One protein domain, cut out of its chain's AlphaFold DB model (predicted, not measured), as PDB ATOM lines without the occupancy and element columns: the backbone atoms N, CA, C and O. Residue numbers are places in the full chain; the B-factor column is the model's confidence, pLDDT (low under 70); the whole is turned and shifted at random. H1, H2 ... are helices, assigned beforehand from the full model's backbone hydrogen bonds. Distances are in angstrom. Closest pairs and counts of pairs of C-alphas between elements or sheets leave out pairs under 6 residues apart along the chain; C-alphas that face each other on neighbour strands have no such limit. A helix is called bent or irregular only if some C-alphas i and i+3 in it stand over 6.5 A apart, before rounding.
ATOM      1  N   ARG A 669     -16.702  47.189 -11.730       80.88
ATOM      2  CA  ARG A 669     -17.540  46.092 -11.216       80.88
ATOM      3  C   ARG A 669     -17.457  44.832 -12.083       80.88
ATOM      4  O   ARG A 669     -17.139  43.763 -11.563       80.88
ATOM      5  N   LYS A 670     -17.689  44.943 -13.400       78.69
ATOM      6  CA  LYS A 670     -17.636  43.793 -14.330       78.69
ATOM      7  C   LYS A 670     -16.223  43.206 -14.423       78.69
ATOM      8  O   LYS A 670     -16.076  41.990 -14.526       78.69
ATOM      9  N   SER A 671     -15.185  44.041 -14.310       79.38
ATOM     10  CA  SER A 671     -13.789  43.583 -14.239       79.38
ATOM     11  C   SER A 671     -13.523  42.732 -12.988       79.38
ATOM     12  O   SER A 671     -13.041  41.603 -13.104       79.38
ATOM     13  N   LYS A 672     -13.924  43.212 -11.797       80.94
ATOM     14  CA  LYS A 672     -13.832  42.453 -10.534       80.94
ATOM     15  C   LYS A 672     -14.621  41.141 -10.596       80.94
ATOM     16  O   LYS A 672     -14.081  40.098 -10.241       80.94
ATOM     17  N   ALA A 673     -15.860  41.172 -11.091       82.88
ATOM     18  CA  ALA A 673     -16.691  39.978 -11.263       82.88
ATOM     19  C   ALA A 673     -16.003  38.920 -12.150       82.88
ATOM     20  O   ALA A 673     -15.900  37.755 -11.767       82.88
ATOM     21  N   ASN A 674     -15.442  39.330 -13.295       83.38
ATOM     22  CA  ASN A 674     -14.672  38.440 -14.170       83.38
ATOM     23  C   ASN A 674     -13.407  37.892 -13.492       83.38
ATOM     24  O   ASN A 674     -13.108  36.709 -13.637       83.38
ATOM     25  N   TRP A 675     -12.693  38.703 -12.706       81.75
ATOM     26  CA  TRP A 675     -11.546  38.234 -11.924       81.75
ATOM     27  C   TRP A 675     -11.939  37.161 -10.897       81.75
ATOM     28  O   TRP A 675     -11.315  36.100 -10.853       81.75
ATOM     29  N   PHE A 676     -13.010  37.374 -10.125       82.44
ATOM     30  CA  PHE A 676     -13.488  36.375  -9.162       82.44
ATOM     31  C   PHE A 676     -13.957  35.077  -9.834       82.44
ATOM     32  O   PHE A 676     -13.751  34.006  -9.268       82.44
ATOM     33  N   ARG A 677     -14.495  35.137 -11.061       85.69
ATOM     34  CA  ARG A 677     -14.800  33.944 -11.875       85.69
ATOM     35  C   ARG A 677     -13.536  33.159 -12.256       85.69
ATOM     36  O   ARG A 677     -13.510  31.939 -12.092       85.69
ATOM     37  N   VAL A 678     -12.458  33.839 -12.672       83.56
ATOM     38  CA  VAL A 678     -11.148  33.196 -12.921       83.56
ATOM     39  C   VAL A 678     -10.587  32.566 -11.641       83.56
ATOM     40  O   VAL A 678     -10.188  31.403 -11.657       83.56
ATOM     41  N   VAL A 679     -10.608  33.286 -10.514       83.19
ATOM     42  CA  VAL A 679     -10.161  32.757  -9.210       83.19
ATOM     43  C   VAL A 679     -11.019  31.565  -8.765       83.19
ATOM     44  O   VAL A 679     -10.478  30.585  -8.258       83.19
ATOM     45  N   GLY A 680     -12.331  31.591  -9.014       80.94
ATOM     46  CA  GLY A 680     -13.241  30.469  -8.775       80.94
ATOM     47  C   GLY A 680     -12.855  29.220  -9.573       80.94
ATOM     48  O   GLY A 680     -12.751  28.136  -8.999       80.94
ATOM     49  N   CYS A 681     -12.526  29.371 -10.860       79.25
ATOM     50  CA  CYS A 681     -11.994  28.274 -11.677       79.25
ATOM     51  C   CYS A 681     -10.679  27.721 -11.089       79.25
ATOM     52  O   CYS A 681     -10.541  26.511 -10.909       79.25
ATOM     53  N   LEU A 682      -9.744  28.604 -10.717       80.81
ATOM     54  CA  LEU A 682      -8.453  28.235 -10.117       80.81
ATOM     55  C   LEU A 682      -8.577  27.629  -8.707       80.81
ATOM     56  O   LEU A 682      -7.692  26.883  -8.286       80.81
ATOM     57  N   SER A 683      -9.673  27.878  -7.984       82.94
ATOM     58  CA  SER A 683      -9.890  27.314  -6.645       82.94
ATOM     59  C   SER A 683      -9.930  25.780  -6.651       82.94
ATOM     60  O   SER A 683      -9.404  25.154  -5.733       82.94
ATOM     61  N   HIS A 684     -10.428  25.163  -7.729       78.94
ATOM     62  CA  HIS A 684     -10.389  23.711  -7.921       78.94
ATOM     63  C   HIS A 684      -8.949  23.180  -8.021       78.94
ATOM     64  O   HIS A 684      -8.627  22.150  -7.429       78.94
ATOM     65  N   ALA A 685      -8.058  23.909  -8.704       81.69
ATOM     66  CA  ALA A 685      -6.635  23.576  -8.759       81.69
ATOM     67  C   ALA A 685      -5.950  23.778  -7.395       81.69
ATOM     68  O   ALA A 685      -5.103  22.974  -7.015       81.69
ATOM     69  N   ALA A 686      -6.356  24.787  -6.617       83.50
ATOM     70  CA  ALA A 686      -5.870  24.981  -5.248       83.50
ATOM     71  C   ALA A 686      -6.342  23.872  -4.285       83.50
ATOM     72  O   ALA A 686      -5.571  23.437  -3.432       83.50
ATOM     73  N   ILE A 687      -7.577  23.373  -4.432       85.56
ATOM     74  CA  ILE A 687      -8.081  22.204  -3.689       85.56
ATOM     75  C   ILE A 687      -7.273  20.955  -4.061       85.56
ATOM     76  O   ILE A 687      -6.821  20.243  -3.165       85.56
ATOM     77  N   LEU A 688      -7.022  20.724  -5.355       83.94
ATOM     78  CA  LEU A 688      -6.180  19.618  -5.820       83.94
ATOM     79  C   LEU A 688      -4.747  19.720  -5.273       83.94
ATOM     80  O   LEU A 688      -4.207  18.726  -4.800       83.94
ATOM     81  N   ALA A 689      -4.147  20.913  -5.278       86.81
ATOM     82  CA  ALA A 689      -2.811  21.143  -4.733       86.81
ATOM     83  C   ALA A 689      -2.742  20.862  -3.221       86.81
ATOM     84  O   ALA A 689      -1.818  20.192  -2.773       86.81
ATOM     85  N   ARG A 690      -3.746  21.294  -2.442       88.25
ATOM     86  CA  ARG A 690      -3.853  20.969  -1.005       88.25
ATOM     87  C   ARG A 690      -4.065  19.475  -0.756       88.25
ATOM     88  O   ARG A 690      -3.528  18.945   0.207       88.25
ATOM     89  N   TRP A 691      -4.820  18.788  -1.612       88.62
ATOM     90  CA  TRP A 691      -4.999  17.336  -1.529       88.62
ATOM     91  C   TRP A 691      -3.696  16.579  -1.836       88.62
ATOM     92  O   TRP A 691      -3.336  15.662  -1.102       88.62
ATOM     93  N   LEU A 692      -2.940  17.010  -2.853       87.31
ATOM     94  CA  LEU A 692      -1.603  16.482  -3.152       87.31
ATOM     95  C   LEU A 692      -0.606  16.748  -2.014       87.31
ATOM     96  O   LEU A 692       0.191  15.872  -1.687       87.31
ATOM     97  N   ASP A 693      -0.671  17.915  -1.374       89.00
ATOM     98  CA  ASP A 693       0.148  18.221  -0.197       89.00
ATOM     99  C   ASP A 693      -0.265  17.378   1.025       89.00
ATOM    100  O   ASP A 693       0.588  16.855   1.737       89.00
ATOM    101  N   GLY A 694      -1.565  17.109   1.199       87.62
ATOM    102  CA  GLY A 694      -2.089  16.133   2.165       87.62
ATOM    103  C   GLY A 694      -1.591  14.701   1.926       87.62
ATOM    104  O   GLY A 694      -1.351  13.958   2.880       87.62
ATOM    105  N   ILE A 695      -1.372  14.316   0.661       90.31
ATOM    106  CA  ILE A 695      -0.731  13.041   0.304       90.31
ATOM    107  C   ILE A 695       0.764  13.071   0.631       90.31
ATOM    108  O   ILE A 695       1.281  12.126   1.225       90.31
ATOM    109  N   ARG A 696       1.463  14.161   0.293       88.81
ATOM    110  CA  ARG A 696       2.890  14.343   0.598       88.81
ATOM    111  C   ARG A 696       3.173  14.314   2.103       88.81
ATOM    112  O   ARG A 696       4.186  13.763   2.519       88.81
ATOM    113  N   THR A 697       2.285  14.898   2.902       91.94
ATOM    114  CA  THR A 697       2.383  14.993   4.368       91.94
ATOM    115  C   THR A 697       1.791  13.789   5.107       91.94
ATOM    116  O   THR A 697       1.814  13.766   6.333       91.94
ATOM    117  N   TRP A 698       1.290  12.773   4.388       91.56
ATOM    118  CA  TRP A 698       0.705  11.553   4.967       91.56
ATOM    119  C   TRP A 698      -0.471  11.797   5.933       91.56
ATOM    120  O   TRP A 698      -0.749  10.968   6.797       91.56
ATOM    121  N   ALA A 699      -1.229  12.882   5.739       89.75
ATOM    122  CA  ALA A 699      -2.364  13.245   6.597       89.75
ATOM    123  C   ALA A 699      -3.452  12.150   6.675       89.75
ATOM    124  O   ALA A 699      -4.146  12.018   7.683       89.75
ATOM    125  N   HIS A 700      -3.588  11.340   5.617       89.44
ATOM    126  CA  HIS A 700      -4.520  10.211   5.542       89.44
ATOM    127  C   HIS A 700      -3.819   8.946   4.997       89.44
ATOM    128  O   HIS A 700      -3.949   8.642   3.804       89.44
ATOM    129  N   PRO A 701      -3.118   8.171   5.854       90.88
ATOM    130  CA  PRO A 701      -2.298   7.021   5.455       90.88
ATOM    131  C   PRO A 701      -2.935   5.983   4.506       90.88
ATOM    132  O   PRO A 701      -2.256   5.565   3.569       90.88
ATOM    133  N   PRO A 702      -4.215   5.564   4.632       90.69
ATOM    134  CA  PRO A 702      -4.779   4.606   3.673       90.69
ATOM    135  C   PRO A 702      -4.921   5.197   2.261       90.69
ATOM    136  O   PRO A 702      -4.765   4.484   1.270       90.69
ATOM    137  N   THR A 703      -5.175   6.506   2.145       86.12
ATOM    138  CA  THR A 703      -5.299   7.173   0.837       86.12
ATOM    139  C   THR A 703      -3.942   7.369   0.173       86.12
ATOM    140  O   THR A 703      -3.834   7.220  -1.043       86.12
ATOM    141  N   THR A 704      -2.887   7.629   0.951       91.62
ATOM    142  CA  THR A 704      -1.533   7.767   0.407       91.62
ATOM    143  C   THR A 704      -1.014   6.428  -0.095       91.62
ATOM    144  O   THR A 704      -0.527   6.373  -1.222       91.62
ATOM    145  N   ILE A 705      -1.194   5.340   0.662       92.31
ATOM    146  CA  ILE A 705      -0.836   3.980   0.227       92.31
ATOM    147  C   ILE A 705      -1.561   3.625  -1.080       92.31
ATOM    148  O   ILE A 705      -0.916   3.194  -2.036       92.31
ATOM    149  N   LEU A 706      -2.871   3.891  -1.173       88.56
ATOM    150  CA  LEU A 706      -3.646   3.665  -2.397       88.56
ATOM    151  C   LEU A 706      -3.100   4.463  -3.595       88.56
ATOM    152  O   LEU A 706      -2.984   3.916  -4.690       88.56
ATOM    153  N   VAL A 707      -2.722   5.732  -3.398       87.62
ATOM    154  CA  VAL A 707      -2.123   6.569  -4.455       87.62
ATOM    155  C   VAL A 707      -0.741   6.058  -4.878       87.62
ATOM    156  O   VAL A 707      -0.439   6.089  -6.067       87.62
ATOM    157  N   HIS A 708       0.078   5.529  -3.963       87.50
ATOM    158  CA  HIS A 708       1.366   4.918  -4.321       87.50
ATOM    159  C   HIS A 708       1.177   3.618  -5.121       87.50
ATOM    160  O   HIS A 708       1.856   3.419  -6.127       87.50
ATOM    161  N   VAL A 709       0.214   2.767  -4.746       88.56
ATOM    162  CA  VAL A 709      -0.148   1.564  -5.522       88.56
ATOM    163  C   VAL A 709      -0.668   1.944  -6.914       88.56
ATOM    164  O   VAL A 709      -0.243   1.358  -7.911       88.56
ATOM    165  N   LEU A 710      -1.524   2.969  -7.008       84.12
ATOM    166  CA  LEU A 710      -2.005   3.508  -8.283       84.12
ATOM    167  C   LEU A 710      -0.849   4.054  -9.140       84.12
ATOM    168  O   LEU A 710      -0.808   3.798 -10.340       84.12
ATOM    169  N   LEU A 711       0.104   4.771  -8.537       84.19
ATOM    170  CA  LEU A 711       1.279   5.315  -9.222       84.19
ATOM    171  C   LEU A 711       2.168   4.199  -9.787       84.19
ATOM    172  O   LEU A 711       2.571   4.271 -10.946       84.19
ATOM    173  N   ILE A 712       2.418   3.139  -9.011       87.31
ATOM    174  CA  ILE A 712       3.152   1.952  -9.478       87.31
ATOM    175  C   ILE A 712       2.411   1.304 -10.657       87.31
ATOM    176  O   ILE A 712       3.025   1.044 -11.690       87.31
ATOM    177  N   ALA A 713       1.090   1.120 -10.560       82.06
ATOM    178  CA  ALA A 713       0.284   0.571 -11.653       82.06
ATOM    179  C   ALA A 713       0.325   1.447 -12.925       82.06
ATOM    180  O   ALA A 713       0.456   0.923 -14.031       82.06
ATOM    181  N   VAL A 714       0.284   2.776 -12.780       81.44
ATOM    182  CA  VAL A 714       0.409   3.754 -13.878       81.44
ATOM    183  C   VAL A 714       1.776   3.669 -14.567       81.44
ATOM    184  O   VAL A 714       1.837   3.706 -15.796       81.44
ATOM    185  N   VAL A 715       2.863   3.519 -13.802       83.00
ATOM    186  CA  VAL A 715       4.232   3.411 -14.339       83.00
ATOM    187  C   VAL A 715       4.476   2.053 -15.008       83.00
ATOM    188  O   VAL A 715       5.116   2.002 -16.055       83.00
ATOM    189  N   MET A 716       3.940   0.960 -14.453       82.00
ATOM    190  CA  MET A 716       4.055  -0.381 -15.044       82.00
ATOM    191  C   MET A 716       3.175  -0.560 -16.293       82.00
ATOM    192  O   MET A 716       3.555  -1.282 -17.213       82.00
ATOM    193  N   CYS A 717       2.012   0.097 -16.355       79.88
ATOM    194  CA  CYS A 717       1.031  -0.052 -17.436       79.88
ATOM    195  C   CYS A 717       0.689   1.284 -18.136       79.88
ATOM    196  O   CYS A 717      -0.484   1.675 -18.178       79.88
ATOM    197  N   PRO A 718       1.659   1.974 -18.774       76.31
ATOM    198  CA  PRO A 718       1.452   3.300 -19.368       76.31
ATOM    199  C   PRO A 718       0.401   3.330 -20.492       76.31
ATOM    200  O   PRO A 718      -0.150   4.384 -20.795       76.31
ATOM    201  N   GLN A 719       0.097   2.182 -21.110       78.62
ATOM    202  CA  GLN A 719      -0.940   2.071 -22.144       78.62
ATOM    203  C   GLN A 719      -2.361   2.213 -21.570       78.62
ATOM    204  O   GLN A 719      -3.226   2.787 -22.224       78.62
ATOM    205  N   LEU A 720      -2.594   1.753 -20.334       82.06
ATOM    206  CA  LEU A 720      -3.919   1.747 -19.701       82.06
ATOM    207  C   LEU A 720      -4.296   3.091 -19.059       82.06
ATOM    208  O   LEU A 720      -5.476   3.339 -18.826       82.06
ATOM    209  N   VAL A 721      -3.324   3.976 -18.815       83.25
ATOM    210  CA  VAL A 721      -3.501   5.253 -18.092       83.25
ATOM    211  C   VAL A 721      -4.602   6.124 -18.700       83.25
ATOM    212  O   VAL A 721      -5.439   6.669 -17.986       83.25
ATOM    213  N   LEU A 722      -4.635   6.248 -20.028       84.62
ATOM    214  CA  LEU A 722      -5.628   7.093 -20.689       84.62
ATOM    215  C   LEU A 722      -7.023   6.442 -20.687       84.62
ATOM    216  O   LEU A 722      -8.024   7.130 -20.488       84.62
ATOM    217  N   SER A 723      -7.088   5.113 -20.825       87.69
ATOM    218  CA  SER A 723      -8.335   4.345 -20.728       87.69
ATOM    219  C   SER A 723      -8.963   4.447 -19.331       87.69
ATOM    220  O   SER A 723     -10.164   4.720 -19.222       87.69
ATOM    221  N   THR A 724      -8.159   4.324 -18.265       86.75
ATOM    222  CA  THR A 724      -8.637   4.440 -16.879       86.75
ATOM    223  C   THR A 724      -9.064   5.864 -16.533       86.75
ATOM    224  O   THR A 724     -10.111   6.025 -15.911       86.75
ATOM    225  N   ILE A 725      -8.356   6.906 -16.993       88.38
ATOM    226  CA  ILE A 725      -8.785   8.310 -16.822       88.38
ATOM    227  C   ILE A 725     -10.184   8.536 -17.416       88.38
ATOM    228  O   ILE A 725     -11.056   9.090 -16.742       88.38
ATOM    229  N   PHE A 726     -10.433   8.078 -18.647       91.19
ATOM    230  CA  PHE A 726     -11.751   8.221 -19.274       91.19
ATOM    231  C   PHE A 726     -12.838   7.373 -18.595       91.19
ATOM    232  O   PHE A 726     -13.974   7.836 -18.472       91.19
ATOM    233  N   MET A 727     -12.497   6.184 -18.085       90.75
ATOM    234  CA  MET A 727     -13.402   5.358 -17.276       90.75
ATOM    235  C   MET A 727     -13.783   6.057 -15.960       90.75
ATOM    236  O   MET A 727     -14.963   6.127 -15.622       90.75
ATOM    237  N   TYR A 728     -12.815   6.622 -15.229       89.12
ATOM    238  CA  TYR A 728     -13.085   7.379 -14.004       89.12
ATOM    239  C   TYR A 728     -13.941   8.619 -14.283       89.12
ATOM    240  O   TYR A 728     -14.894   8.869 -13.546       89.12
ATOM    241  N   ALA A 729     -13.670   9.352 -15.369       88.75
ATOM    242  CA  ALA A 729     -14.510  10.469 -15.793       88.75
ATOM    243  C   ALA A 729     -15.957  10.016 -16.064       88.75
ATOM    244  O   ALA A 729     -16.889  10.602 -15.512       88.75
ATOM    245  N   PHE A 730     -16.151   8.935 -16.829       92.56
ATOM    246  CA  PHE A 730     -17.466   8.335 -17.078       92.56
ATOM    247  C   PHE A 730     -18.199   7.975 -15.773       92.56
ATOM    248  O   PHE A 730     -19.348   8.379 -15.589       92.56
ATOM    249  N   LEU A 731     -17.535   7.283 -14.839       89.88
ATOM    250  CA  LEU A 731     -18.126   6.873 -13.560       89.88
ATOM    251  C   LEU A 731     -18.513   8.074 -12.684       89.88
ATOM    252  O   LEU A 731     -19.628   8.119 -12.164       89.88
ATOM    253  N   ILE A 732     -17.638   9.078 -12.557       87.75
ATOM    254  CA  ILE A 732     -17.917  10.303 -11.788       87.75
ATOM    255  C   ILE A 732     -19.115  11.051 -12.384       87.75
ATOM    256  O   ILE A 732     -20.010  11.473 -11.649       87.75
ATOM    257  N   LEU A 733     -19.168  11.194 -13.711       89.69
ATOM    258  CA  LEU A 733     -20.275  11.856 -14.398       89.69
ATOM    259  C   LEU A 733     -21.592  11.082 -14.227       89.69
ATOM    260  O   LEU A 733     -22.612  11.694 -13.906       89.69
ATOM    261  N   ALA A 734     -21.575   9.755 -14.376       88.00
ATOM    262  CA  ALA A 734     -22.746   8.895 -14.199       88.00
ATOM    263  C   ALA A 734     -23.277   8.897 -12.752       88.00
ATOM    264  O   ALA A 734     -24.489   8.883 -12.536       88.00
ATOM    265  N   LEU A 735     -22.394   8.980 -11.750       86.25
ATOM    266  CA  LEU A 735     -22.793   9.161 -10.351       86.25
ATOM    267  C   LEU A 735     -23.394  10.554 -10.118       86.25
ATOM    268  O   LEU A 735     -24.479  10.664  -9.544       86.25
ATOM    269  N   ARG A 736     -22.759  11.619 -10.627       85.44
ATOM    270  CA  ARG A 736     -23.280  12.998 -10.531       85.44
ATOM    271  C   ARG A 736     -24.650  13.175 -11.194       85.44
ATOM    272  O   ARG A 736     -25.437  13.983 -10.714       85.44
ATOM    273  N   PHE A 737     -24.971  12.397 -12.231       83.62
ATOM    274  CA  PHE A 737     -26.307  12.387 -12.838       83.62
ATOM    275  C   PHE A 737     -27.407  12.003 -11.837       83.62
ATOM    276  O   PHE A 737     -28.463  12.636 -11.811       83.62
ATOM    277  N   ARG A 738     -27.155  10.996 -10.985       80.25
ATOM    278  CA  ARG A 738     -28.119  10.524  -9.972       80.25
ATOM    279  C   ARG A 738     -28.363  11.558  -8.874       80.25
ATOM    280  O   ARG A 738     -29.491  11.704  -8.423       80.25
ATOM    281  N   TYR A 739     -27.329  12.309  -8.496       70.19
ATOM    282  CA  TYR A 739     -27.395  13.356  -7.470       70.19
ATOM    283  C   TYR A 739     -27.674  14.766  -8.039       70.19
ATOM    284  O   TYR A 739     -27.430  15.767  -7.363       70.19
ATOM    285  N   ARG A 740     -28.186  14.879  -9.278       71.00
ATOM    286  CA  ARG A 740     -28.501  16.165  -9.933       71.00
ATOM    287  C   ARG A 740     -29.665  16.873  -9.227       71.00
ATOM    288  O   ARG A 740     -30.824  16.689  -9.600       71.00
ATOM    289  N   MET A 741     -29.353  17.743  -8.266       52.31
ATOM    290  CA  MET A 741     -30.293  18.745  -7.746       52.31
ATOM    291  C   MET A 741     -30.745  19.675  -8.882       52.31
ATOM    292  O   MET A 741     -29.925  20.259  -9.590       52.31
ATOM    293  N   ARG A 742     -32.060  19.803  -9.079       59.19
ATOM    294  CA  ARG A 742     -32.673  20.534 -10.205       59.19
ATOM    295  C   ARG A 742     -33.181  21.903  -9.749       59.19
ATOM    296  O   ARG A 742     -34.386  22.123  -9.680       59.19
ATOM    297  N   VAL A 743     -32.263  22.800  -9.396       51.16
ATOM    298  CA  VAL A 743     -32.596  24.131  -8.855       51.16
ATOM    299  C   VAL A 743     -32.882  25.136  -9.991       51.16
ATOM    300  O   VAL A 743     -32.140  25.155 -10.983       51.16
ATOM    301  N   PRO A 744     -33.925  25.987  -9.885       51.94
ATOM    302  CA  PRO A 744     -34.153  27.091 -10.818       51.94
ATOM    303  C   PRO A 744     -32.959  28.053 -10.857       51.94
ATOM    304  O   PRO A 744     -32.411  28.426  -9.822       51.94
ATOM    305  N   HIS A 745     -32.546  28.458 -12.057       58.19
ATOM    306  CA  HIS A 745     -31.394  29.341 -12.238       58.19
ATOM    307  C   HIS A 745     -31.843  30.806 -12.175       58.19
ATOM    308  O   HIS A 745     -32.454  31.304 -13.119       58.19
ATOM    309  N   ASN A 746     -31.537  31.488 -11.071       58.53
ATOM    310  CA  ASN A 746     -31.722  32.934 -10.931       58.53
ATOM    311  C   ASN A 746     -30.455  33.705 -11.354       58.53
ATOM    312  O   ASN A 746     -29.392  33.124 -11.570       58.53
ATOM    313  N   VAL A 747     -30.585  35.028 -11.490       63.16
ATOM    314  CA  VAL A 747     -29.456  35.947 -11.699       63.16
ATOM    315  C   VAL A 747     -28.680  36.078 -10.385       63.16
ATOM    316  O   VAL A 747     -29.220  36.567  -9.390       63.16
ATOM    317  N   ASP A 748     -27.420  35.643 -10.366       61.66
ATOM    318  CA  ASP A 748     -26.607  35.625  -9.149       61.66
ATOM    319  C   ASP A 748     -26.029  37.015  -8.827       61.66
ATOM    320  O   ASP A 748     -25.045  37.470  -9.421       61.66
ATOM    321  N   LEU A 749     -26.613  37.678  -7.820       66.50
ATOM    322  CA  LEU A 749     -26.176  38.996  -7.324       66.50
ATOM    323  C   LEU A 749     -24.698  39.001  -6.902       66.50
ATOM    324  O   LEU A 749     -23.945  39.916  -7.246       66.50
ATOM    325  N   ARG A 750     -24.278  37.932  -6.212       68.88
ATOM    326  CA  ARG A 750     -22.899  37.722  -5.745       68.88
ATOM    327  C   ARG A 750     -21.917  37.528  -6.897       68.88
ATOM    328  O   ARG A 750     -20.823  38.079  -6.853       68.88
ATOM    329  N   LEU A 751     -22.312  36.788  -7.937       70.44
ATOM    330  CA  LEU A 751     -21.496  36.582  -9.139       70.44
ATOM    331  C   LEU A 751     -21.328  37.890  -9.926       70.44
ATOM    332  O   LEU A 751     -20.235  38.206 -10.384       70.44
ATOM    333  N   SER A 752     -22.398  38.684 -10.008       65.06
ATOM    334  CA  SER A 752     -22.400  40.041 -10.578       65.06
ATOM    335  C   SER A 752     -21.654  41.082  -9.714       65.06
ATOM    336  O   SER A 752     -21.600  42.260 -10.083       65.06
ATOM    337  N   TYR A 753     -21.098  40.647  -8.573       71.88
ATOM    338  CA  TYR A 753     -20.381  41.419  -7.554       71.88
ATOM    339  C   TYR A 753     -21.178  42.594  -6.946       71.88
ATOM    340  O   TYR A 753     -20.594  43.475  -6.329       71.88
ATOM    341  N   VAL A 754     -22.508  42.647  -7.085       67.81
ATOM    342  CA  VAL A 754     -23.249  43.899  -6.820       67.81
ATOM    343  C   VAL A 754     -23.323  44.269  -5.335       67.81
ATOM    344  O   VAL A 754     -23.290  45.450  -5.001       67.81
ATOM    345  N   ASP A 755     -23.341  43.278  -4.444       68.12
ATOM    346  CA  ASP A 755     -23.461  43.486  -2.991       68.12
ATOM    347  C   ASP A 755     -22.211  44.138  -2.347       68.12
ATOM    348  O   ASP A 755     -22.249  44.516  -1.178       68.12
ATOM    349  N   ALA A 756     -21.095  44.245  -3.083       69.69
ATOM    350  CA  ALA A 756     -19.780  44.659  -2.574       69.69
ATOM    351  C   ALA A 756     -19.144  45.824  -3.370       69.69
ATOM    352  O   ALA A 756     -17.919  45.993  -3.380       69.69
ATOM    353  N   VAL A 757     -19.969  46.613  -4.065       70.88
ATOM    354  CA  VAL A 757     -19.549  47.735  -4.925       70.88
ATOM    355  C   VAL A 757     -19.795  49.068  -4.219       70.88
ATOM    356  O   VAL A 757     -20.863  49.294  -3.655       70.88
ATOM    357  N   GLY A 758     -18.804  49.962  -4.258       75.69
ATOM    358  CA  GLY A 758     -18.944  51.326  -3.742       75.69
ATOM    359  C   GLY A 758     -19.774  52.217  -4.679       75.69
ATOM    360  O   GLY A 758     -19.739  52.005  -5.894       75.69
ATOM    361  N   PRO A 759     -20.482  53.238  -4.162       75.81
ATOM    362  CA  PRO A 759     -21.342  54.102  -4.977       75.81
ATOM    363  C   PRO A 759     -20.582  54.778  -6.130       75.81
ATOM    364  O   PRO A 759     -21.109  54.858  -7.234       75.81
ATOM    365  N   ASP A 760     -19.314  55.152  -5.929       73.75
ATOM    366  CA  ASP A 760     -18.470  55.785  -6.956       73.75
ATOM    367  C   ASP A 760     -18.170  54.886  -8.172       73.75
ATOM    368  O   ASP A 760     -17.829  55.388  -9.243       73.75
ATOM    369  N   GLU A 761     -18.250  53.559  -8.017       75.75
ATOM    370  CA  GLU A 761     -18.073  52.592  -9.113       75.75
ATOM    371  C   GLU A 761     -19.379  52.365  -9.894       75.75
ATOM    372  O   GLU A 761     -19.327  52.052 -11.082       75.75
ATOM    373  N   LEU A 762     -20.540  52.556  -9.256       80.00
ATOM    374  CA  LEU A 762     -21.845  52.563  -9.932       80.00
ATOM    375  C   LEU A 762     -22.078  53.891 -10.652       80.00
ATOM    376  O   LEU A 762     -22.524  53.898 -11.793       80.00
ATOM    377  N   ASP A 763     -21.727  55.009 -10.017       77.38
ATOM    378  CA  ASP A 763     -21.801  56.346 -10.611       77.38
ATOM    379  C   ASP A 763     -20.949  56.461 -11.888       77.38
ATOM    380  O   ASP A 763     -21.340  57.149 -12.824       77.38
ATOM    381  N   GLU A 764     -19.825  55.739 -11.963       77.44
ATOM    382  CA  GLU A 764     -19.013  55.603 -13.180       77.44
ATOM    383  C   GLU A 764     -19.690  54.748 -14.269       77.44
ATOM    384  O   GLU A 764     -19.589  55.089 -15.443       77.44
ATOM    385  N   GLU A 765     -20.410  53.675 -13.912       76.69
ATOM    386  CA  GLU A 765     -21.141  52.828 -14.875       76.69
ATOM    387  C   GLU A 765     -22.386  53.529 -15.463       76.69
ATOM    388  O   GLU A 765     -22.791  53.222 -16.584       76.69
ATOM    389  N   PHE A 766     -22.973  54.486 -14.734       75.69
ATOM    390  CA  PHE A 766     -24.136  55.273 -15.172       75.69
ATOM    391  C   PHE A 766     -23.800  56.674 -15.719       75.69
ATOM    392  O   PHE A 766     -24.719  57.395 -16.117       75.69
ATOM    393  N   ASP A 767     -22.527  57.082 -15.755       77.06
ATOM    394  CA  ASP A 767     -22.128  58.369 -16.338       77.06
ATOM    395  C   ASP A 767     -22.191  58.324 -17.874       77.06
ATOM    396  O   ASP A 767     -21.783  57.358 -18.522       77.06
ATOM    397  N   GLY A 768     -22.744  59.380 -18.465       67.62
ATOM    398  CA  GLY A 768     -22.967  59.457 -19.904       67.62
ATOM    399  C   GLY A 768     -21.698  59.764 -20.701       67.62
ATOM    400  O   GLY A 768     -20.651  60.118 -20.164       67.62
ATOM    401  N   LEU A 769     -21.820  59.696 -22.028       64.38
ATOM    402  CA  LEU A 769     -20.854  60.280 -22.958       64.38
ATOM    403  C   LEU A 769     -21.568  61.382 -23.764       64.38
ATOM    404  O   LEU A 769     -22.478  61.049 -24.530       64.38
ATOM    405  N   PRO A 770     -21.189  62.670 -23.626       73.12
ATOM    406  CA  PRO A 770     -20.129  63.203 -22.760       73.12
ATOM    407  C   PRO A 770     -20.446  63.085 -21.259       73.12
ATOM    408  O   PRO A 770     -21.610  63.101 -20.860       73.12
ATOM    409  N   THR A 771     -19.389  62.981 -20.446       76.75
ATOM    410  CA  THR A 771     -19.478  62.906 -18.978       76.75
ATOM    411  C   THR A 771     -20.118  64.159 -18.393       76.75
ATOM    412  O   THR A 771     -19.887  65.277 -18.853       76.75
ATOM    413  N   THR A 772     -20.914  63.957 -17.346       77.62
ATOM    414  CA  THR A 772     -21.550  65.034 -16.572       77.62
ATOM    415  C   THR A 772     -20.689  65.525 -15.403       77.62
ATOM    416  O   THR A 772     -21.130  66.369 -14.624       77.62
ATOM    417  N   ARG A 773     -19.477  64.978 -15.236       83.12
ATOM    418  CA  ARG A 773     -18.637  65.157 -14.042       83.12
ATOM    419  C   ARG A 773     -17.515  66.166 -14.251       83.12
ATOM    420  O   ARG A 773     -17.126  66.483 -15.371       83.12
ATOM    421  N   SER A 774     -16.996  66.677 -13.135       86.62
ATOM    422  CA  SER A 774     -15.881  67.623 -13.129       86.62
ATOM    423  C   SER A 774     -14.601  66.982 -13.688       86.62
ATOM    424  O   SER A 774     -14.375  65.778 -13.509       86.62
ATOM    425  N   PRO A 775     -13.726  67.772 -14.342       83.81
ATOM    426  CA  PRO A 775     -12.517  67.252 -14.981       83.81
ATOM    427  C   PRO A 775     -11.568  66.554 -13.997       83.81
ATOM    428  O   PRO A 775     -10.904  65.597 -14.381       83.81
ATOM    429  N   ASP A 776     -11.544  66.959 -12.725       83.56
ATOM    430  CA  ASP A 776     -10.698  66.338 -11.698       83.56
ATOM    431  C   ASP A 776     -11.178  64.932 -11.314       83.56
ATOM    432  O   ASP A 776     -10.371  64.009 -11.195       83.56
ATOM    433  N   THR A 777     -12.496  64.723 -11.200       83.62
ATOM    434  CA  THR A 777     -13.072  63.384 -10.996       83.62
ATOM    435  C   THR A 777     -12.816  62.491 -12.209       83.62
ATOM    436  O   THR A 777     -12.474  61.320 -12.048       83.62
ATOM    437  N   VAL A 778     -12.916  63.042 -13.424       82.75
ATOM    438  CA  VAL A 778     -12.588  62.327 -14.669       82.75
ATOM    439  C   VAL A 778     -11.104  61.957 -14.715       82.75
ATOM    440  O   VAL A 778     -10.775  60.828 -15.067       82.75
ATOM    441  N   ARG A 779     -10.204  62.856 -14.297       83.12
ATOM    442  CA  ARG A 779      -8.760  62.595 -14.208       83.12
ATOM    443  C   ARG A 779      -8.438  61.504 -13.186       83.12
ATOM    444  O   ARG A 779      -7.730  60.562 -13.521       83.12
ATOM    445  N   PHE A 780      -9.022  61.563 -11.990       82.19
ATOM    446  CA  PHE A 780      -8.863  60.518 -10.973       82.19
ATOM    447  C   PHE A 780      -9.368  59.146 -11.459       82.19
ATOM    448  O   PHE A 780      -8.671  58.139 -11.308       82.19
ATOM    449  N   ARG A 781     -10.547  59.100 -12.102       81.12
ATOM    450  CA  ARG A 781     -11.072  57.887 -12.757       81.12
ATOM    451  C   ARG A 781     -10.116  57.384 -13.840       81.12
ATOM    452  O   ARG A 781      -9.804  56.197 -13.865       81.12
ATOM    453  N   TYR A 782      -9.600  58.279 -14.684       74.38
ATOM    454  CA  TYR A 782      -8.647  57.955 -15.744       74.38
ATOM    455  C   TYR A 782      -7.324  57.398 -15.208       74.38
ATOM    456  O   TYR A 782      -6.834  56.409 -15.747       74.38
ATOM    457  N   ASP A 783      -6.761  57.963 -14.140       75.94
ATOM    458  CA  ASP A 783      -5.502  57.489 -13.555       75.94
ATOM    459  C   ASP A 783      -5.689  56.119 -12.867       75.94
ATOM    460  O   ASP A 783      -4.891  55.199 -13.085       75.94
ATOM    461  N   ARG A 784      -6.811  55.917 -12.154       74.50
ATOM    462  CA  ARG A 784      -7.246  54.602 -11.633       74.50
ATOM    463  C   ARG A 784      -7.407  53.570 -12.753       74.50
ATOM    464  O   ARG A 784      -6.970  52.428 -12.618       74.50
ATOM    465  N   LEU A 785      -8.020  53.972 -13.866       70.62
ATOM    466  CA  LEU A 785      -8.216  53.144 -15.053       70.62
ATOM    467  C   LEU A 785      -6.869  52.825 -15.719       70.62
ATOM    468  O   LEU A 785      -6.598  51.668 -16.024       70.62
ATOM    469  N   ARG A 786      -5.972  53.801 -15.877       65.19
ATOM    470  CA  ARG A 786      -4.650  53.630 -16.500       65.19
ATOM    471  C   ARG A 786      -3.747  52.673 -15.715       65.19
ATOM    472  O   ARG A 786      -2.968  51.951 -16.334       65.19
ATOM    473  N   ALA A 787      -3.899  52.609 -14.391       59.81
ATOM    474  CA  ALA A 787      -3.209  51.642 -13.538       59.81
ATOM    475  C   ALA A 787      -3.705  50.185 -13.694       59.81
ATOM    476  O   ALA A 787      -2.967  49.262 -13.355       59.81
ATOM    477  N   LEU A 788      -4.931  49.955 -14.192       57.28
ATOM    478  CA  LEU A 788      -5.608  48.647 -14.113       57.28
ATOM    479  C   LEU A 788      -6.158  48.095 -15.445       57.28
ATOM    480  O   LEU A 788      -6.387  46.892 -15.564       57.28
ATOM    481  N   ALA A 789      -6.394  48.931 -16.457       58.41
ATOM    482  CA  ALA A 789      -7.241  48.569 -17.600       58.41
ATOM    483  C   ALA A 789      -6.527  47.878 -18.773       58.41
ATOM    484  O   ALA A 789      -7.180  47.217 -19.578       58.41
ATOM    485  N   SER A 790      -5.207  48.025 -18.919       49.62
ATOM    486  CA  SER A 790      -4.551  47.880 -20.233       49.62
ATOM    487  C   SER A 790      -4.388  46.453 -20.782       49.62
ATOM    488  O   SER A 790      -3.990  46.316 -21.939       49.62
ATOM    489  N   ARG A 791      -4.658  45.389 -20.007       52.59
ATOM    490  CA  ARG A 791      -4.353  44.003 -20.440       52.59
ATOM    491  C   ARG A 791      -5.398  42.918 -20.185       52.59
ATOM    492  O   ARG A 791      -5.209  41.822 -20.701       52.59
ATOM    493  N   ALA A 792      -6.448  43.157 -19.395       58.88
ATOM    494  CA  ALA A 792      -7.104  42.034 -18.715       58.88
ATOM    495  C   ALA A 792      -8.627  41.883 -18.897       58.88
ATOM    496  O   ALA A 792      -9.083  40.751 -18.949       58.88
ATOM    497  N   GLN A 793      -9.445  42.936 -18.995       71.00
ATOM    498  CA  GLN A 793     -10.894  42.778 -18.740       71.00
ATOM    499  C   GLN A 793     -11.649  41.832 -19.697       71.00
ATOM    500  O   GLN A 793     -12.463  41.029 -19.234       71.00
ATOM    501  N   THR A 794     -11.384  41.903 -21.004       66.25
ATOM    502  CA  THR A 794     -11.976  40.987 -21.996       66.25
ATOM    503  C   THR A 794     -11.339  39.602 -21.921       66.25
ATOM    504  O   THR A 794     -12.049  38.614 -21.771       66.25
ATOM    505  N   LEU A 795     -10.003  39.532 -21.898       71.44
ATOM    506  CA  LEU A 795      -9.255  38.271 -21.826       71.44
ATOM    507  C   LEU A 795      -9.548  37.466 -20.546       71.44
ATOM    508  O   LEU A 795      -9.651  36.247 -20.612       71.44
ATOM    509  N   LEU A 796      -9.745  38.115 -19.393       77.75
ATOM    510  CA  LEU A 796     -10.200  37.468 -18.156       77.75
ATOM    511  C   LEU A 796     -11.629  36.942 -18.292       77.75
ATOM    512  O   LEU A 796     -11.918  35.859 -17.796       77.75
ATOM    513  N   GLY A 797     -12.516  37.683 -18.964       78.62
ATOM    514  CA  GLY A 797     -13.871  37.225 -19.270       78.62
ATOM    515  C   GLY A 797     -13.871  35.977 -20.159       78.62
ATOM    516  O   GLY A 797     -14.596  35.026 -19.869       78.62
ATOM    517  N   ASP A 798     -13.009  35.951 -21.179       82.25
ATOM    518  CA  ASP A 798     -12.833  34.813 -22.086       82.25
ATOM    519  C   ASP A 798     -12.188  33.604 -21.390       82.25
ATOM    520  O   ASP A 798     -12.659  32.479 -21.558       82.25
ATOM    521  N   VAL A 799     -11.149  33.814 -20.574       83.06
ATOM    522  CA  VAL A 799     -10.498  32.755 -19.780       83.06
ATOM    523  C   VAL A 799     -11.455  32.191 -18.726       83.06
ATOM    524  O   VAL A 799     -11.556  30.970 -18.596       83.06
ATOM    525  N   ALA A 800     -12.221  33.042 -18.032       84.06
ATOM    526  CA  ALA A 800     -13.287  32.606 -17.127       84.06
ATOM    527  C   ALA A 800     -14.338  31.771 -17.869       84.06
ATOM    528  O   ALA A 800     -14.660  30.668 -17.438       84.06
ATOM    529  N   ALA A 801     -14.826  32.247 -19.019       84.50
ATOM    530  CA  ALA A 801     -15.806  31.515 -19.816       84.50
ATOM    531  C   ALA A 801     -15.261  30.165 -20.324       84.50
ATOM    532  O   ALA A 801     -16.012  29.195 -20.393       84.50
ATOM    533  N   GLN A 802     -13.969  30.058 -20.652       87.00
ATOM    534  CA  GLN A 802     -13.338  28.779 -21.003       87.00
ATOM    535  C   GLN A 802     -13.252  27.824 -19.802       87.00
ATOM    536  O   GLN A 802     -13.589  26.648 -19.945       87.00
ATOM    537  N   GLY A 803     -12.863  28.318 -18.621       83.31
ATOM    538  CA  GLY A 803     -12.836  27.529 -17.384       83.31
ATOM    539  C   GLY A 803     -14.224  27.023 -16.978       83.31
ATOM    540  O   GLY A 803     -14.408  25.833 -16.734       83.31
ATOM    541  N   GLU A 804     -15.230  27.897 -17.010       88.31
ATOM    542  CA  GLU A 804     -16.628  27.567 -16.705       88.31
ATOM    543  C   GLU A 804     -17.238  26.570 -17.690       88.31
ATOM    544  O   GLU A 804     -18.012  25.708 -17.281       88.31
ATOM    545  N   ARG A 805     -16.886  26.649 -18.981       88.94
ATOM    546  CA  ARG A 805     -17.300  25.659 -19.987       88.94
ATOM    547  C   ARG A 805     -16.712  24.284 -19.700       88.94
ATOM    548  O   ARG A 805     -17.418  23.287 -19.819       88.94
ATOM    549  N   LEU A 806     -15.445  24.223 -19.286       85.94
ATOM    550  CA  LEU A 806     -14.818  22.977 -18.852       85.94
ATOM    551  C   LEU A 806     -15.488  22.435 -17.579       85.94
ATOM    552  O   LEU A 806     -15.776  21.245 -17.510       85.94
ATOM    553  N   GLU A 807     -15.823  23.293 -16.615       85.06
ATOM    554  CA  GLU A 807     -16.585  22.914 -15.415       85.06
ATOM    555  C   GLU A 807     -18.013  22.428 -15.753       85.06
ATOM    556  O   GLU A 807     -18.509  21.462 -15.168       85.06
ATOM    557  N   ALA A 808     -18.672  23.045 -16.741       84.69
ATOM    558  CA  ALA A 808     -20.019  22.684 -17.180       84.69
ATOM    559  C   ALA A 808     -20.111  21.243 -17.711       84.69
ATOM    560  O   ALA A 808     -21.149  20.606 -17.519       84.69
ATOM    561  N   LEU A 809     -19.025  20.696 -18.279       86.56
ATOM    562  CA  LEU A 809     -18.934  19.278 -18.655       86.56
ATOM    563  C   LEU A 809     -19.131  18.338 -17.463       86.56
ATOM    564  O   LEU A 809     -19.697  17.265 -17.637       86.56
ATOM    565  N   PHE A 810     -18.705  18.738 -16.261       83.38
ATOM    566  CA  PHE A 810     -18.736  17.897 -15.061       83.38
ATOM    567  C   PHE A 810     -19.933  18.148 -14.140       83.38
ATOM    568  O   PHE A 810     -20.168  17.362 -13.218       83.38
ATOM    569  N   ASN A 811     -20.702  19.212 -14.384       81.06
ATOM    570  CA  ASN A 811     -21.737  19.697 -13.467       81.06
ATOM    571  C   ASN A 811     -23.183  19.513 -13.971       81.06
ATOM    572  O   ASN A 811     -24.106  19.981 -13.309       81.06
ATOM    573  N   TRP A 812     -23.413  18.835 -15.107       84.06
ATOM    574  CA  TRP A 812     -24.757  18.561 -15.666       84.06
ATOM    575  C   TRP A 812     -25.659  19.813 -15.804       84.06
ATOM    576  O   TRP A 812     -26.894  19.720 -15.736       84.06
ATOM    577  N   LYS A 813     -25.038  20.991 -16.004       81.88
ATOM    578  CA  LYS A 813     -25.724  22.277 -16.252       81.88
ATOM    579  C   LYS A 813     -26.513  22.198 -17.562       81.88
ATOM    580  O   LYS A 813     -27.709  22.466 -17.581       81.88
ATOM    581  N   ASP A 814     -25.851  21.727 -18.617       86.31
ATOM    582  CA  ASP A 814     -26.475  21.265 -19.856       86.31
ATOM    583  C   ASP A 814     -26.535  19.727 -19.823       86.31
ATOM    584  O   ASP A 814     -25.500  19.068 -19.960       86.31
ATOM    585  N   PRO A 815     -27.716  19.115 -19.620       86.19
ATOM    586  CA  PRO A 815     -27.818  17.668 -19.494       86.19
ATOM    587  C   PRO A 815     -27.541  16.935 -20.809       86.19
ATOM    588  O   PRO A 815     -27.210  15.749 -20.794       86.19
ATOM    589  N   ARG A 816     -27.672  17.621 -21.949       88.62
ATOM    590  CA  ARG A 816     -27.557  17.035 -23.285       88.62
ATOM    591  C   ARG A 816     -26.093  17.020 -23.703       88.62
ATOM    592  O   ARG A 816     -25.583  15.966 -24.072       88.62
ATOM    593  N   ALA A 817     -25.395  18.144 -23.543       89.56
ATOM    594  CA  ALA A 817     -23.955  18.217 -23.757       89.56
ATOM    595  C   ALA A 817     -23.192  17.308 -22.781       89.56
ATOM    596  O   ALA A 817     -22.360  16.519 -23.227       89.56
ATOM    597  N   THR A 818     -23.511  17.328 -21.479       89.88
ATOM    598  CA  THR A 818     -22.882  16.398 -20.528       89.88
ATOM    599  C   THR A 818     -23.186  14.939 -20.885       89.88
ATOM    600  O   THR A 818     -22.270  14.124 -20.876       89.88
ATOM    601  N   GLY A 819     -24.415  14.601 -21.293       90.38
ATOM    602  CA  GLY A 819     -24.755  13.251 -21.763       90.38
ATOM    603  C   GLY A 819     -23.940  12.797 -22.984       90.38
ATOM    604  O   GLY A 819     -23.400  11.692 -22.984       90.38
ATOM    605  N   ILE A 820     -23.772  13.664 -23.991       91.00
ATOM    606  CA  ILE A 820     -22.890  13.408 -25.144       91.00
ATOM    607  C   ILE A 820     -21.444  13.193 -24.670       91.00
ATOM    608  O   ILE A 820     -20.793  12.244 -25.101       91.00
ATOM    609  N   PHE A 821     -20.949  14.030 -23.753       92.50
ATOM    610  CA  PHE A 821     -19.596  13.911 -23.207       92.50
ATOM    611  C   PHE A 821     -19.382  12.591 -22.450       92.50
ATOM    612  O   PHE A 821     -18.360  11.947 -22.654       92.50
ATOM    613  N   VAL A 822     -20.362  12.124 -21.667       92.62
ATOM    614  CA  VAL A 822     -20.330  10.810 -20.995       92.62
ATOM    615  C   VAL A 822     -20.169   9.668 -22.001       92.62
ATOM    616  O   VAL A 822     -19.319   8.798 -21.805       92.62
ATOM    617  N   VAL A 823     -20.933   9.683 -23.098       92.94
ATOM    618  CA  VAL A 823     -20.823   8.673 -24.168       92.94
ATOM    619  C   VAL A 823     -19.461   8.751 -24.865       92.94
ATOM    620  O   VAL A 823     -18.843   7.719 -25.120       92.94
ATOM    621  N   VAL A 824     -18.948   9.960 -25.116       92.12
ATOM    622  CA  VAL A 824     -17.603  10.168 -25.678       92.12
ATOM    623  C   VAL A 824     -16.511   9.664 -24.727       92.12
ATOM    624  O   VAL A 824     -15.576   9.022 -25.196       92.12
ATOM    625  N   CYS A 825     -16.625   9.875 -23.412       92.81
ATOM    626  CA  CYS A 825     -15.694   9.317 -22.425       92.81
ATOM    627  C   CYS A 825     -15.733   7.784 -22.408       92.81
ATOM    628  O   CYS A 825     -14.676   7.158 -22.396       92.81
ATOM    629  N   LEU A 826     -16.918   7.168 -22.465       94.25
ATOM    630  CA  LEU A 826     -17.044   5.709 -22.537       94.25
ATOM    631  C   LEU A 826     -16.378   5.151 -23.805       94.25
ATOM    632  O   LEU A 826     -15.558   4.239 -23.725       94.25
ATOM    633  N   PHE A 827     -16.671   5.741 -24.968       93.94
ATOM    634  CA  PHE A 827     -16.059   5.335 -26.234       93.94
ATOM    635  C   PHE A 827     -14.541   5.568 -26.250       93.94
ATOM    636  O   PHE A 827     -13.796   4.706 -26.705       93.94
ATOM    637  N   ALA A 828     -14.060   6.693 -25.711       91.06
ATOM    638  CA  ALA A 828     -12.632   6.972 -25.591       91.06
ATOM    639  C   ALA A 828     -11.928   5.972 -24.661       91.06
ATOM    640  O   ALA A 828     -10.838   5.511 -24.985       91.06
ATOM    641  N   SER A 829     -12.555   5.583 -23.545       92.75
ATOM    642  CA  SER A 829     -12.017   4.560 -22.640       92.75
ATOM    643  C   SER A 829     -11.828   3.215 -23.353       92.75
ATOM    644  O   SER A 829     -10.749   2.630 -23.262       92.75
ATOM    645  N   LEU A 830     -12.821   2.779 -24.141       92.44
ATOM    646  CA  LEU A 830     -12.740   1.571 -24.974       92.44
ATOM    647  C   LEU A 830     -11.696   1.704 -26.099       92.44
ATOM    648  O   LEU A 830     -10.902   0.793 -26.319       92.44
ATOM    649  N   LEU A 831     -11.646   2.851 -26.783       90.75
ATOM    650  CA  LEU A 831     -10.684   3.102 -27.859       90.75
ATOM    651  C   LEU A 831      -9.239   3.050 -27.349       90.75
ATOM    652  O   LEU A 831      -8.407   2.390 -27.962       90.75
ATOM    653  N   PHE A 832      -8.941   3.704 -26.223       89.19
ATOM    654  CA  PHE A 832      -7.605   3.705 -25.619       89.19
ATOM    655  C   PHE A 832      -7.260   2.415 -24.864       89.19
ATOM    656  O   PHE A 832      -6.098   2.213 -24.531       89.19
ATOM    657  N   TYR A 833      -8.236   1.539 -24.612       88.44
ATOM    658  CA  TYR A 833      -7.973   0.172 -24.161       88.44
ATOM    659  C   TYR A 833      -7.428  -0.700 -25.306       88.44
ATOM    660  O   TYR A 833      -6.515  -1.491 -25.098       88.44
ATOM    661  N   VAL A 834      -7.959  -0.529 -26.525       89.12
ATOM    662  CA  VAL A 834      -7.576  -1.323 -27.709       89.12
ATOM    663  C   VAL A 834      -6.391  -0.720 -28.475       89.12
ATOM    664  O   VAL A 834      -5.553  -1.452 -28.995       89.12
ATOM    665  N   VAL A 835      -6.307   0.611 -28.576       87.38
ATOM    666  CA  VAL A 835      -5.307   1.321 -29.390       87.38
ATOM    667  C   VAL A 835      -4.196   1.893 -28.503       87.38
ATOM    668  O   VAL A 835      -4.452   2.825 -27.734       87.38
ATOM    669  N   PRO A 836      -2.933   1.436 -28.642       86.19
ATOM    670  CA  PRO A 836      -1.821   1.976 -27.870       86.19
ATOM    671  C   PRO A 836      -1.619   3.475 -28.116       86.19
ATOM    672  O   PRO A 836      -1.583   3.932 -29.262       86.19
ATOM    673  N   PHE A 837      -1.369   4.234 -27.046       82.38
ATOM    674  CA  PHE A 837      -1.177   5.693 -27.090       82.38
ATOM    675  C   PHE A 837      -0.180   6.166 -28.168       82.38
ATOM    676  O   PHE A 837      -0.419   7.172 -28.831       82.38
ATOM    677  N   LYS A 838       0.899   5.406 -28.419       84.75
ATOM    678  CA  LYS A 838       1.886   5.701 -29.478       84.75
ATOM    679  C   LYS A 838       1.251   5.794 -30.876       84.75
ATOM    680  O   LYS A 838       1.592   6.695 -31.639       84.75
ATOM    681  N   VAL A 839       0.311   4.902 -31.198       87.50
ATOM    682  CA  VAL A 839      -0.402   4.878 -32.488       87.50
ATOM    683  C   VAL A 839      -1.344   6.078 -32.598       87.50
ATOM    684  O   VAL A 839      -1.408   6.720 -33.645       87.50
ATOM    685  N   PHE A 840      -2.013   6.445 -31.501       86.44
ATOM    686  CA  PHE A 840      -2.852   7.644 -31.444       86.44
ATOM    687  C   PHE A 840      -2.045   8.941 -31.626       86.44
ATOM    688  O   PHE A 840      -2.461   9.817 -32.385       86.44
ATOM    689  N   VAL A 841      -0.876   9.070 -30.985       86.94
ATOM    690  CA  VAL A 841       0.023  10.226 -31.174       86.94
ATOM    691  C   VAL A 841       0.509  10.310 -32.623       86.94
ATOM    692  O   VAL A 841       0.469  11.383 -33.218       86.94
ATOM    693  N   LEU A 842       0.889   9.181 -33.227       90.69
ATOM    694  CA  LEU A 842       1.311   9.134 -34.627       90.69
ATOM    695  C   LEU A 842       0.177   9.566 -35.578       90.69
ATOM    696  O   LEU A 842       0.362  10.459 -36.405       90.69
ATOM    697  N   GLY A 843      -1.017   8.987 -35.423       90.06
ATOM    698  CA  GLY A 843      -2.188   9.307 -36.245       90.06
ATOM    699  C   GLY A 843      -2.678  10.748 -36.079       90.06
ATOM    700  O   GLY A 843      -2.979  11.417 -37.068       90.06
ATOM    701  N   SER A 844      -2.705  11.268 -34.847       85.62
ATOM    702  CA  SER A 844      -3.068  12.668 -34.581       85.62
ATOM    703  C   SER A 844      -2.012  13.655 -35.096       85.62
ATOM    704  O   SER A 844      -2.383  14.696 -35.638       85.62
ATOM    705  N   GLY A 845      -0.723  13.303 -35.034       89.69
ATOM    706  CA  GLY A 845       0.369  14.056 -35.654       89.69
ATOM    707  C   GLY A 845       0.214  14.169 -37.172       89.69
ATOM    708  O   GLY A 845       0.185  15.280 -37.705       89.69
ATOM    709  N   PHE A 846       0.009  13.046 -37.871       91.75
ATOM    710  CA  PHE A 846      -0.273  13.057 -39.313       91.75
ATOM    711  C   PHE A 846      -1.553  13.836 -39.654       91.75
ATOM    712  O   PHE A 846      -1.562  14.621 -40.604       91.75
ATOM    713  N   TYR A 847      -2.618  13.693 -38.860       88.44
ATOM    714  CA  TYR A 847      -3.856  14.453 -39.049       88.44
ATOM    715  C   TYR A 847      -3.666  15.966 -38.845       88.44
ATOM    716  O   TYR A 847      -4.280  16.755 -39.566       88.44
ATOM    717  N   TYR A 848      -2.820  16.396 -37.907       86.88
ATOM    718  CA  TYR A 848      -2.505  17.810 -37.684       86.88
ATOM    719  C   TYR A 848      -1.648  18.393 -38.818       86.88
ATOM    720  O   TYR A 848      -1.953  19.460 -39.354       86.88
ATOM    721  N   ILE A 849      -0.612  17.661 -39.236       89.69
ATOM    722  CA  ILE A 849       0.343  18.097 -40.264       89.69
ATOM    723  C   ILE A 849      -0.256  18.002 -41.682       89.69
ATOM    724  O   ILE A 849       0.247  18.659 -42.593       89.69
ATOM    725  N   ARG A 850      -1.382  17.289 -41.872       90.00
ATOM    726  CA  ARG A 850      -2.034  17.048 -43.176       90.00
ATOM    727  C   ARG A 850      -2.076  18.272 -44.095       90.00
ATOM    728  O   ARG A 850      -2.343  19.396 -43.654       90.00
ATOM    729  N   HIS A 851      -1.859  18.025 -45.386       87.81
ATOM    730  CA  HIS A 851      -1.786  19.050 -46.425       87.81
ATOM    731  C   HIS A 851      -3.022  19.980 -46.414       87.81
ATOM    732  O   HIS A 851      -4.136  19.476 -46.236       87.81
ATOM    733  N   PRO A 852      -2.878  21.305 -46.642       83.38
ATOM    734  CA  PRO A 852      -3.981  22.268 -46.543       83.38
ATOM    735  C   PRO A 852      -5.250  21.904 -47.324       83.38
ATOM    736  O   PRO A 852      -6.336  22.119 -46.808       83.38
ATOM    737  N   ARG A 853      -5.142  21.253 -48.494       81.56
ATOM    738  CA  ARG A 853      -6.309  20.754 -49.267       81.56
ATOM    739  C   ARG A 853      -7.221  19.777 -48.503       81.56
ATOM    740  O   ARG A 853      -8.370  19.612 -48.891       81.56
ATOM    741  N   PHE A 854      -6.725  19.124 -47.447       81.06
ATOM    742  CA  PHE A 854      -7.503  18.226 -46.581       81.06
ATOM    743  C   PHE A 854      -7.894  18.873 -45.242       81.06
ATOM    744  O   PHE A 854      -8.527  18.235 -44.394       81.06
ATOM    745  N   ARG A 855      -7.501  20.129 -45.000       82.00
ATOM    746  CA  ARG A 855      -7.983  20.920 -43.864       82.00
ATOM    747  C   ARG A 855      -9.306  21.547 -44.293       82.00
ATOM    748  O   ARG A 855      -9.356  22.241 -45.297       82.00
ATOM    749  N   GLY A 856     -10.381  21.256 -43.567       77.69
ATOM    750  CA  GLY A 856     -11.660  21.918 -43.809       77.69
ATOM    751  C   GLY A 856     -11.629  23.331 -43.236       77.69
ATOM    752  O   GLY A 856     -11.111  23.525 -42.139       77.69
ATOM    753  N   ASP A 857     -12.228  24.289 -43.939       78.94
ATOM    754  CA  ASP A 857     -12.256  25.706 -43.529       78.94
ATOM    755  C   ASP A 857     -13.117  25.980 -42.277       78.94
ATOM    756  O   ASP A 857     -13.211  27.112 -41.806       78.94
ATOM    757  N   MET A 858     -13.801  24.956 -41.762       85.69
ATOM    758  CA  MET A 858     -14.751  25.064 -40.658       85.69
ATOM    759  C   MET A 858     -14.158  24.530 -39.348       85.69
ATOM    760  O   MET A 858     -13.420  23.542 -39.361       85.69
ATOM    761  N   PRO A 859     -14.518  25.127 -38.194       86.69
ATOM    762  CA  PRO A 859     -14.127  24.613 -36.886       86.69
ATOM    763  C   PRO A 859     -14.572  23.156 -36.696       86.69
ATOM    764  O   PRO A 859     -15.676  22.765 -37.086       86.69
ATOM    765  N   SER A 860     -13.705  22.354 -36.073       88.44
ATOM    766  CA  SER A 860     -13.948  20.931 -35.827       88.44
ATOM    767  C   SER A 860     -15.132  20.703 -34.880       88.44
ATOM    768  O   SER A 860     -15.408  21.522 -34.002       88.44
ATOM    769  N   ALA A 861     -15.811  19.560 -35.014       87.81
ATOM    770  CA  ALA A 861     -16.966  19.229 -34.176       87.81
ATOM    771  C   ALA A 861     -16.681  19.301 -32.654       87.81
ATOM    772  O   ALA A 861     -17.510  19.880 -31.953       87.81
ATOM    773  N   PRO A 862     -15.519  18.855 -32.121       88.06
ATOM    774  CA  PRO A 862     -15.186  19.045 -30.704       88.06
ATOM    775  C   PRO A 862     -15.040  20.518 -30.294       88.06
ATOM    776  O   PRO A 862     -15.438  20.892 -29.193       88.06
ATOM    777  N   LEU A 863     -14.513  21.376 -31.177       88.12
ATOM    778  CA  LEU A 863     -14.395  22.814 -30.917       88.12
ATOM    779  C   LEU A 863     -15.765  23.511 -30.953       88.12
ATOM    780  O   LEU A 863     -16.014  24.408 -30.148       88.12
ATOM    781  N   ASN A 864     -16.660  23.088 -31.852       90.19
ATOM    782  CA  ASN A 864     -18.046  23.563 -31.892       90.19
ATOM    783  C   ASN A 864     -18.796  23.161 -30.622       90.19
ATOM    784  O   ASN A 864     -19.367  24.024 -29.958       90.19
ATOM    785  N   PHE A 865     -18.704  21.884 -30.243       90.38
ATOM    786  CA  PHE A 865     -19.263  21.346 -29.008       90.38
ATOM    787  C   PHE A 865     -18.775  22.135 -27.784       90.38
ATOM    788  O   PHE A 865     -19.590  22.617 -27.004       90.38
ATOM    789  N   PHE A 866     -17.463  22.370 -27.655       88.56
ATOM    790  CA  PHE A 866     -16.915  23.122 -26.525       88.56
ATOM    791  C   PHE A 866     -17.379  24.589 -26.490       88.56
ATOM    792  O   PHE A 866     -17.741  25.101 -25.434       88.56
ATOM    793  N   ARG A 867     -17.428  25.275 -27.642       85.81
ATOM    794  CA  ARG A 867     -17.912  26.669 -27.733       85.81
ATOM    795  C   ARG A 867     -19.399  26.826 -27.393       85.81
ATOM    796  O   ARG A 867     -19.814  27.926 -27.035       85.81
ATOM    797  N   ARG A 868     -20.174  25.749 -27.508       87.62
ATOM    798  CA  ARG A 868     -21.618  25.678 -27.237       87.62
ATOM    799  C   ARG A 868     -21.976  25.429 -25.770       87.62
ATOM    800  O   ARG A 868     -23.133  25.612 -25.399       87.62
ATOM    801  N   LEU A 869     -21.005  25.033 -24.950       86.94
ATOM    802  CA  LEU A 869     -21.200  24.818 -23.516       86.94
ATOM    803  C   LEU A 869     -21.550  26.135 -22.798       86.94
ATOM    804  O   LEU A 869     -21.038  27.198 -23.179       86.94
ATOM    805  N   PRO A 870     -22.392  26.079 -21.750       83.88
ATOM    806  CA  PRO A 870     -22.813  27.268 -21.027       83.88
ATOM    807  C   PRO A 870     -21.674  27.859 -20.187       83.88
ATOM    808  O   PRO A 870     -21.000  27.147 -19.445       83.88
ATOM    809  N   SER A 871     -21.515  29.179 -20.266       83.12
ATOM    810  CA  SER A 871     -20.716  29.999 -19.349       83.12
ATOM    811  C   SER A 871     -21.629  30.787 -18.401       83.12
ATOM    812  O   SER A 871     -22.802  31.014 -18.703       83.12
ATOM    813  N   LEU A 872     -21.094  31.231 -17.262       79.88
ATOM    814  CA  LEU A 872     -21.815  32.042 -16.269       79.88
ATOM    815  C   LEU A 872     -21.891  33.532 -16.661       79.88
ATOM    816  O   LEU A 872     -22.518  34.327 -15.967       79.88
ATOM    817  N   SER A 873     -21.299  33.912 -17.800       75.38
ATOM    818  CA  SER A 873     -21.394  35.246 -18.418       75.38
ATOM    819  C   SER A 873     -22.821  35.792 -18.464       75.38
ATOM    820  O   SER A 873     -23.046  36.973 -18.227       75.38
ATOM    821  N   ASP A 874     -23.788  34.924 -18.747       69.19
ATOM    822  CA  ASP A 874     -25.159  35.321 -19.071       69.19
ATOM    823  C   ASP A 874     -25.974  35.640 -17.803       69.19
ATOM    824  O   ASP A 874     -27.041  36.255 -17.885       69.19
ATOM    825  N   GLN A 875     -25.444  35.245 -16.637       73.94
ATOM    826  CA  GLN A 875     -25.957  35.540 -15.297       73.94
ATOM    827  C   GLN A 875     -25.393  36.848 -14.717       73.94
ATOM    828  O   GLN A 875     -25.757  37.218 -13.601       73.94
ATOM    829  N   ILE A 876     -24.512  37.546 -15.444       73.31
ATOM    830  CA  ILE A 876     -24.013  38.866 -15.046       73.31
ATOM    831  C   ILE A 876     -25.026  39.947 -15.463       73.31
ATOM    832  O   ILE A 876     -25.546  39.932 -16.588       73.31
TER     833      ILE A 876
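AT A GLANCE: This is residues 669 to 876 of the 877 residues of an uncharacterized protein of Gossypium barbadense (UniProt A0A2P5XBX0). The model is a loose, open frame of helices: H1, the longest, and H6 meet along their early parts and spread apart as a V, and the open side of the V is bridged by H2 and by H3 and H7, which run side by side. Beyond the start of the V lie H4 and H5, while at the other end H8 leads into an arm, with residues 841 to 846 and 848 to 854 sticking out, before the chain folds back through H9 and H10 to H6. The printed part has 208 residues with ten named helices, H1 to H10 in order along the chain, and no named strand; its class is all helix. It is loose, with a radius of gyration of the C-alphas of 23.3 A, and it spans 70 by 56 by 35 A.

IN THESE COORDINATES: H1, residues 669 to 696, begins with C-alpha 669 at (-17.540, 46.092, -11.216) and is 39.6 A long from first to last C-alpha. It has a kink of 31 degrees near residue 683 and is neither bent nor irregular, but only just: C-alphas 681 and 684 are 6.1 A apart. H2, residues 701 to 716, is 22.7 A long, and H3, residues 721 to 738, is 26.5 A. H4 holds residues 759 to 765, and H5 holds residues 775 to 788. H6, residues 793 to 810, is 26.3 A long and ends with C-alpha 810 at (-18.736, 17.897, -15.061). H7, residues 815 to 834, is 28.9 A long. H8 holds residues 837 to 849, H9 residues 861 to 868 and H10 residues 872 to 875, with C-alpha 875 at (-25.957, 35.540, -15.297).

HOW THE PARTS SIT: H1 touches H6, the hub, with residues 671 to 681 alone, at a steep tilt of 49 degrees, the same way; the closest C-alphas, those of Val 678 and Ala 800, are 4.8 A apart. H1 and H2 only just touch, only at the corner by their link, with 3 pairs of C-alphas within 8 A; the closest are Ile 695 and Thr 704, 5.3 A. H3 touches H7 at a shallow tilt of 28 degrees, opposite ways, with Ser 723 and Ser 829 closest at 4.2 A between C-alphas. H6 touches H7 with residues 808 to 810 alone, closest at Leu 809 and Thr 818, 5.2 A between C-alphas; at 70.3 degrees they are only just about perpendicular. H6 and H9 only just touch, with 3 pairs of C-alphas within 8 A, the closest being Arg 805 and Phe 866 at 7.0 A. H10 touches H6, with the C-alphas of Ala 801 and Ser 873 closest at 6.9 A. H4 is close to H1 but not clearly touching, with the C-alphas of Arg 669 and Glu 761 closest at 6.9 A. H5 and H8 touch no helix; H7 and H8 meet only through their link. Every O i to N i+4 pair is within hydrogen-bond range in H2, H4, H7, H8 and H9, against 22 of 24 in H1, 13 of 14 in H3, 9 of 10 in H5 and 13 of 14 in H6; H10 is too short for such a pair.

THE WHOLE: The two C-alphas farthest apart, those of Ser 774 and Val 834, are 71.0 A apart, while the first and last printed C-alphas are 10.4 A apart. The printed part has no cut. The links H3 to H4, of 20 residues, and H8 to H9, of 11 residues, are long. The mean pLDDT of the printed part is 81.6, and 25 residues are under 70, among them residues 741 to 750 and 786 to 792.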